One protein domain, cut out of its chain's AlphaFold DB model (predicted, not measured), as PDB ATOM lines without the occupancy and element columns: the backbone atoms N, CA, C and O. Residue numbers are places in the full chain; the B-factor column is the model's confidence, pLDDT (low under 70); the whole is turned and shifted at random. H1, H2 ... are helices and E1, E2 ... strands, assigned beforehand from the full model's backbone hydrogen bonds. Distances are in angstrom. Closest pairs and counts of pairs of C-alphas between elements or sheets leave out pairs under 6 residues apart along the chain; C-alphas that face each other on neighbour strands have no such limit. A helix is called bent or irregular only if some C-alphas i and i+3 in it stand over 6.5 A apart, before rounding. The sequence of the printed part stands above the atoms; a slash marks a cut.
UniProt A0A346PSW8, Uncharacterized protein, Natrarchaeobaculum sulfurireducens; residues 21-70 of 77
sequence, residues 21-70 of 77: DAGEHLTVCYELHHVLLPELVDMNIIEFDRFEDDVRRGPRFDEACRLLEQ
ATOM      1  N   ASP A  21      66.169  87.470 -19.249       95.50
ATOM      2  CA  ASP A  21      65.053  88.402 -19.164       95.50
ATOM      3  C   ASP A  21      65.552  89.855 -19.020       95.50
ATOM      4  O   ASP A  21      66.743  90.130 -18.873       95.50
ATOM      5  N   ALA A  22      64.639  90.826 -19.097       92.69
ATOM      6  CA  ALA A  22      65.015  92.239 -19.064       92.69
ATOM      7  C   ALA A  22      65.675  92.673 -17.738       92.69
ATOM      8  O   ALA A  22      66.525  93.565 -17.741       92.69
ATOM      9  N   GLY A  23      65.278  92.079 -16.610       95.38
ATOM     10  CA  GLY A  23      65.856  92.366 -15.299       95.38
ATOM     11  C   GLY A  23      67.235  91.732 -15.136       95.38
ATOM     12  O   GLY A  23      68.163  92.389 -14.655       95.38
ATOM     13  N   GLU A  24      67.389  90.488 -15.585       95.06
ATOM     14  CA  GLU A  24      68.677  89.791 -15.613       95.06
ATOM     15  C   GLU A  24      69.671  90.516 -16.525       95.06
ATOM     16  O   GLU A  24      70.782  90.825 -16.100       95.06
ATOM     17  N   HIS A  25      69.241  90.890 -17.734       93.69
ATOM     18  CA  HIS A  25      70.044  91.668 -18.674       93.69
ATOM     19  C   HIS A  25      70.523  92.982 -18.049       93.69
ATOM     20  O   HIS A  25      71.713  93.285 -18.075       93.69
ATOM     21  N   LEU A  26      69.615  93.750 -17.435       94.12
ATOM     22  CA  LEU A  26      69.974  95.005 -16.773       94.12
ATOM     23  C   LEU A  26      71.005  94.792 -15.656       94.12
ATOM     24  O   LEU A  26      71.927  95.593 -15.513       94.12
ATOM     25  N   THR A  27      70.855  93.719 -14.879       95.12
ATOM     26  CA  THR A  27      71.764  93.397 -13.772       95.12
ATOM     27  C   THR A  27      73.160  93.066 -14.290       95.12
ATOM     28  O   THR A  27      74.135  93.654 -13.823       95.12
ATOM     29  N   VAL A  28      73.254  92.192 -15.297       94.31
ATOM     30  CA  VAL A  28      74.536  91.792 -15.894       94.31
ATOM     31  C   VAL A  28      75.225  92.983 -16.559       94.31
ATOM     32  O   VAL A  28      76.415  93.195 -16.337       94.31
ATOM     33  N   CYS A  29      74.490  93.812 -17.311       93.75
ATOM     34  CA  CYS A  29      75.046  95.037 -17.884       93.75
ATOM     35  C   CYS A  29      75.594  95.964 -16.795       93.75
ATOM     36  O   CYS A  29      76.712  96.459 -16.925       93.75
ATOM     37  N   TYR A  30      74.846  96.177 -15.708       94.75
ATOM     38  CA  TYR A  30      75.291  97.055 -14.628       94.75
ATOM     39  C   TYR A  30      76.588  96.550 -13.985       94.75
ATOM     40  O   TYR A  30      77.535  97.319 -13.823       94.75
ATOM     41  N   GLU A  31      76.653  95.264 -13.642       95.44
ATOM     42  CA  GLU A  31      77.844  94.664 -13.036       95.44
ATOM     43  C   GLU A  31      79.052  94.726 -13.979       95.44
ATOM     44  O   GLU A  31      80.132  95.170 -13.581       95.44
ATOM     45  N   LEU A  32      78.852  94.381 -15.253       94.81
ATOM     46  CA  LEU A  32      79.901  94.429 -16.267       94.81
ATOM     47  C   LEU A  32      80.489  95.842 -16.406       94.81
ATOM     48  O   LEU A  32      81.704  96.017 -16.314       94.81
ATOM     49  N   HIS A  33      79.639  96.862 -16.547       95.19
ATOM     50  CA  HIS A  33      80.073  98.230 -16.849       95.19
ATOM     51  C   HIS A  33      80.599  98.994 -15.632       95.19
ATOM     52  O   HIS A  33      81.475  99.857 -15.765       95.19
ATOM     53  N   HIS A  34      80.054  98.725 -14.445       94.88
ATOM     54  CA  HIS A  34      80.375  99.491 -13.242       94.88
ATOM     55  C   HIS A  34      81.358  98.798 -12.304       94.88
ATOM     56  O   HIS A  34      81.938  99.485 -11.462       94.88
ATOM     57  N   VAL A  35      81.560  97.488 -12.451       95.50
ATOM     58  CA  VAL A  35      82.447  96.707 -11.582       95.50
ATOM     59  C   VAL A  35      83.561  96.070 -12.404       95.50
ATOM     60  O   VAL A  35      84.718  96.457 -12.266       95.50
ATOM     61  N   LEU A  36      83.218  95.169 -13.326       95.50
ATOM     62  CA  LEU A  36      84.206  94.295 -13.968       95.50
ATOM     63  C   LEU A  36      85.126  95.030 -14.953       95.50
ATOM     64  O   LEU A  36      86.348  94.940 -14.842       95.50
ATOM     65  N   LEU A  37      84.566  95.773 -15.915       95.88
ATOM     66  CA  LEU A  37      85.374  96.508 -16.897       95.88
ATOM     67  C   LEU A  37      86.287  97.554 -16.229       95.88
ATOM     68  O   LEU A  37      87.466  97.605 -16.582       95.88
ATOM     69  N   PRO A  38      85.826  98.346 -15.239       97.12
ATOM     70  CA  PRO A  38      86.704  99.237 -14.482       97.12
ATOM     71  C   PRO A  38      87.875  98.526 -13.793       97.12
ATOM     72  O   PRO A  38      89.004  98.996 -13.900       97.12
ATOM     73  N   GLU A  39      87.648  97.378 -13.149       97.38
ATOM     74  CA  GLU A  39      88.729  96.617 -12.507       97.38
ATOM     75  C   GLU A  39      89.769  96.117 -13.527       97.38
ATOM     76  O   GLU A  39      90.977  96.180 -13.285       97.38
ATOM     77  N   LEU A  40      89.324  95.666 -14.704       96.38
ATOM     78  CA  LEU A  40      90.216  95.256 -15.795       96.38
ATOM     79  C   LEU A  40      91.018  96.431 -16.379       96.38
ATOM     80  O   LEU A  40      92.183  96.245 -16.753       96.38
ATOM     81  N   VAL A  41      90.426  97.628 -16.430       97.12
ATOM     82  CA  VAL A  41      91.125  98.871 -16.798       97.12
ATOM     83  C   VAL A  41      92.183  99.224 -15.756       97.12
ATOM     84  O   VAL A  41      93.327  99.485 -16.127       97.12
ATOM     85  N   ASP A  42      91.855  99.165 -14.463       97.81
ATOM     86  CA  ASP A  42      92.802  99.450 -13.374       97.81
ATOM     87  C   ASP A  42      94.012  98.498 -13.412       97.81
ATOM     88  O   ASP A  42      95.153  98.886 -13.140       97.81
ATOM     89  N   MET A  43      93.788  97.251 -13.832       96.81
ATOM     90  CA  MET A  43      94.846  96.262 -14.051       96.81
ATOM     91  C   MET A  43      95.630  96.451 -15.361       96.81
ATOM     92  O   MET A  43      96.621  95.747 -15.571       96.81
ATOM     93  N   ASN A  44      95.247  97.410 -16.213       96.62
ATOM     94  CA  ASN A  44      95.776  97.656 -17.563       96.62
ATOM     95  C   ASN A  44      95.643  96.447 -18.509       96.62
ATOM     96  O   ASN A  44      96.449  96.269 -19.428       96.62
ATOM     97  N   ILE A  45      94.651  95.590 -18.269       97.00
ATOM     98  CA  ILE A  45      94.375  94.416 -19.108       97.00
ATOM     99  C   ILE A  45      93.571  94.839 -20.337       97.00
ATOM    100  O   ILE A  45      93.825  94.343 -21.433       97.00
ATOM    101  N   ILE A  46      92.648  95.785 -20.173       96.06
ATOM    102  CA  ILE A  46      91.830  96.348 -21.251       96.06
ATOM    103  C   ILE A  46      91.891  97.877 -21.240       96.06
ATOM    104  O   ILE A  46      92.257  98.491 -20.241       96.06
ATOM    105  N   GLU A  47      91.461  98.476 -22.340       97.00
ATOM    106  CA  GLU A  47      91.011  99.862 -22.410       97.00
ATOM    107  C   GLU A  47      89.495  99.841 -22.634       97.00
ATOM    108  O   GLU A  47      89.016  99.071 -23.464       97.00
ATOM    109  N   PHE A  48      88.735 100.657 -21.903       95.75
ATOM    110  CA  PHE A  48      87.275 100.707 -22.023       95.75
ATOM    111  C   PHE A  48      86.811 102.131 -22.336       95.75
ATOM    112  O   PHE A  48      86.958 103.040 -21.511       95.75
ATOM    113  N   ASP A  49      86.249 102.315 -23.530       94.19
ATOM    114  CA  ASP A  49      85.608 103.551 -23.957       94.19
ATOM    115  C   ASP A  49      84.140 103.540 -23.531       94.19
ATOM    116  O   ASP A  49      83.295 102.922 -24.165       94.19
ATOM    117  N   ARG A  50      83.822 104.251 -22.448       90.38
ATOM    118  CA  ARG A  50      82.447 104.336 -21.927       90.38
ATOM    119  C   ARG A  50      81.495 105.144 -22.806       90.38
ATOM    120  O   ARG A  50      80.303 105.177 -22.515       90.38
ATOM    121  N   PHE A  51      82.014 105.907 -23.766       89.81
ATOM    122  CA  PHE A  51      81.186 106.719 -24.650       89.81
ATOM    123  C   PHE A  51      80.776 105.921 -25.885       89.81
ATOM    124  O   PHE A  51      79.605 105.942 -26.253       89.81
ATOM    125  N   GLU A  52      81.738 105.229 -26.497       91.62
ATOM    126  CA  GLU A  52      81.485 104.326 -27.629       91.62
ATOM    127  C   GLU A  52      80.966 102.950 -27.186       91.62
ATOM    128  O   GLU A  52      80.408 102.230 -28.003       91.62
ATOM    129  N   ASP A  53      81.085 102.638 -25.893       92.69
ATOM    130  CA  ASP A  53      80.761 101.348 -25.277       92.69
ATOM    131  C   ASP A  53      81.597 100.183 -25.825       92.69
ATOM    132  O   ASP A  53      81.137  99.059 -26.004       92.69
ATOM    133  N   ASP A  54      82.874 100.474 -26.070       94.62
ATOM    134  CA  ASP A  54      83.810  99.569 -26.721       94.62
ATOM    135  C   ASP A  54      84.992  99.227 -25.813       94.62
ATOM    136  O   ASP A  54      85.609 100.080 -25.164       94.62
ATOM    137  N   VAL A  55      85.373  97.957 -25.834       94.50
ATOM    138  CA  VAL A  55      86.527  97.405 -25.132       94.50
ATOM    139  C   VAL A  55      87.638  97.089 -26.127       94.50
ATOM    140  O   VAL A  55      87.427  96.429 -27.145       94.50
ATOM    141  N   ARG A  56      88.856  97.525 -25.807       95.62
ATOM    142  CA  ARG A  56      90.082  97.279 -26.576       95.62
ATOM    143  C   ARG A  56      91.115  96.577 -25.693       95.62
ATOM    144  O   ARG A  56      91.061  96.641 -24.466       95.62
ATOM    145  N   ARG A  57      92.078  95.886 -26.306       95.81
ATOM    146  CA  ARG A  57      93.165  95.224 -25.561       95.81
ATOM    147  C   ARG A  57      94.091  96.259 -24.927       95.81
ATOM    148  O   ARG A  57      94.598  97.130 -25.625       95.81
ATOM    149  N   GLY A  58      94.347  96.110 -23.632       95.31
ATOM    150  CA  GLY A  58      95.295  96.929 -22.893       95.31
ATOM    151  C   GLY A  58      96.717  96.349 -22.911       95.31
ATOM    152  O   GLY A  58      96.942  95.228 -23.379       95.31
ATOM    153  N   PRO A  59      97.699  97.079 -22.356       95.38
ATOM    154  CA  PRO A  59      99.115  96.703 -22.392       95.38
ATOM    155  C   PRO A  59      99.439  95.339 -21.769       95.38
ATOM    156  O   PRO A  59     100.430  94.712 -22.143       95.38
ATOM    157  N   ARG A  60      98.636  94.889 -20.797       96.00
ATOM    158  CA  ARG A  60      98.845  93.626 -20.068       96.00
ATOM    159  C   ARG A  60      97.931  92.495 -20.532       96.00
ATOM    160  O   ARG A  60      97.922  91.436 -19.910       96.00
ATOM    161  N   PHE A  61      97.193  92.687 -21.625       94.56
ATOM    162  CA  PHE A  61      96.266  91.682 -22.142       94.56
ATOM    163  C   PHE A  61      96.959  90.338 -22.416       94.56
ATOM    164  O   PHE A  61      96.560  89.310 -21.877       94.56
ATOM    165  N   ASP A  62      98.056  90.352 -23.181       94.06
ATOM    166  CA  ASP A  62      98.772  89.125 -23.557       94.06
ATOM    167  C   ASP A  62      99.409  88.414 -22.348       94.06
ATOM    168  O   ASP A  62      99.532  87.190 -22.332       94.06
ATOM    169  N   GLU A  63      99.821  89.169 -21.324       94.44
ATOM    170  CA  GLU A  63     100.316  88.614 -20.058       94.44
ATOM    171  C   GLU A  63      99.189  87.881 -19.319       94.44
ATOM    172  O   GLU A  63      99.374  86.737 -18.904       94.44
ATOM    173  N   ALA A  64      98.014  88.508 -19.211       91.62
ATOM    174  CA  ALA A  64      96.841  87.924 -18.572       91.62
ATOM    175  C   ALA A  64      96.355  86.657 -19.299       91.62
ATOM    176  O   ALA A  64      96.095  85.649 -18.644       91.62
ATOM    177  N   CYS A  65      96.313  86.654 -20.638       90.62
ATOM    178  CA  CYS A  65      95.944  85.466 -21.418       90.62
ATOM    179  C   CYS A  65      96.853  84.269 -21.124       90.62
ATOM    180  O   CYS A  65      96.358  83.178 -20.851       90.62
ATOM    181  N   ARG A  66      98.177  84.474 -21.086       92.38
ATOM    182  CA  ARG A  66      99.130  83.397 -20.760       92.38
ATOM    183  C   ARG A  66      98.930  82.831 -19.358       92.38
ATOM    184  O   ARG A  66      99.249  81.669 -19.123       92.38
ATOM    185  N   LEU A  67      98.476  83.646 -18.405       89.88
ATOM    186  CA  LEU A  67      98.164  83.179 -17.052       89.88
ATOM    187  C   LEU A  67      96.882  82.339 -17.037       89.88
ATOM    188  O   LEU A  67      96.842  81.323 -16.350       89.88
ATOM    189  N   LEU A  68      95.871  82.724 -17.822       86.75
ATOM    190  CA  LEU A  68      94.615  81.977 -17.946       86.75
ATOM    191  C   LEU A  68      94.811  80.610 -18.616       86.75
ATOM    192  O   LEU A  68      94.243  79.633 -18.150       86.75
ATOM    193  N   GLU A  69      95.677  80.509 -19.629       84.88
ATOM    194  CA  GLU A  69      96.022  79.237 -20.300       84.88
ATOM    195  C   GLU A  69      96.668  78.193 -19.365       84.88
ATOM    196  O   GLU A  69      96.715  77.007 -19.688       84.88
ATOM    197  N   GLN A  70      97.194  78.622 -18.214       80.12
ATOM    198  CA  GLN A  70      97.796  77.736 -17.210       80.12
ATOM    199  C   GLN A  70      96.777  77.210 -16.196       80.12
ATOM    200  O   GLN A  70      97.097  76.301 -15.424       80.12
TER     201      GLN A  70
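Overview. This is residues 21 to 70 of the 77 residues of an uncharacterized protein of Natrarchaeobaculum sulfurireducens (UniProt A0A346PSW8). A small hairpin of two strands, E1 and E2, folds back beside the later part of a long helix, H1, near its residues 33 to 41, while residues 22 to 32 of H1 stick out free together with Asp 21 before them; a short helix, H2, follows at the end of the hairpin where E2 stops and runs away from it. The printed part has 50 residues, with two named helices and two named strands in the order H1, E1, E2, H2. The sheet has the order E1 - E2 and is antiparallel, and the class is mixed, helices and strands. The whole is loose, with a radius of gyration of the C-alphas of 12.6 A, and its outline is flat, spanning 35 by 27 by 14 A.

Arrangement. Residues 21 to 32, of which 22 to 32 belong to H1, residues 22 to 42, stand free. H1 and E1, residues 46 to 49, have 6 pairs of C-alphas within 8 A, the closest being those of Val 41 and Glu 47, 5.7 A apart. E1 and E2, residues 54 to 57, form a hairpin of antiparallel neighbours, with 155 degrees between their directions. The C-alphas of Ile 46 and Arg 57 face each other at 4.6 A. N 47 and O 56 are within hydrogen-bond range at 2.8 A, as are N 54 and O 49 at 3.1 A. H1 and E2 are apart, but only just: their closest C-alphas are 8.4 A apart. H2, residues 61 to 68, has one pair of C-alphas within 8 A with E1, those of Ile 46 and Phe 61, 6.5 A apart. H1 and H2 are apart. Every O i to N i+4 pair in H2 is within hydrogen-bond range; in H1 it is 15 of 17.

Along the chain. H1 begins at C-alpha 22 at (65.015, 92.239, -19.064) and is 29.3 A long from first to last C-alpha. It is irregular, but only just: C-alphas 34 and 37 are 6.9 A apart. E1 spans 9.9 A and begins at C-alpha 46 at (91.830, 96.348, -21.251). E2 spans 10.4 A. H2 spans 10.7 A and ends at C-alpha 68 at (94.615, 81.977, -17.946).

Size, cuts and confidence. The two C-alphas farthest apart, those of Ala 22 and Gln 70, are 35.9 A apart. Without the free stretch, the remaining 38 residues span 33 by 16 by 13 A. The printed part has no cut, and the links H1 to E1, E1 to E2 and E2 to H2 are tight. The mean pLDDT of the printed part is 94.0, and no printed residue is under 70.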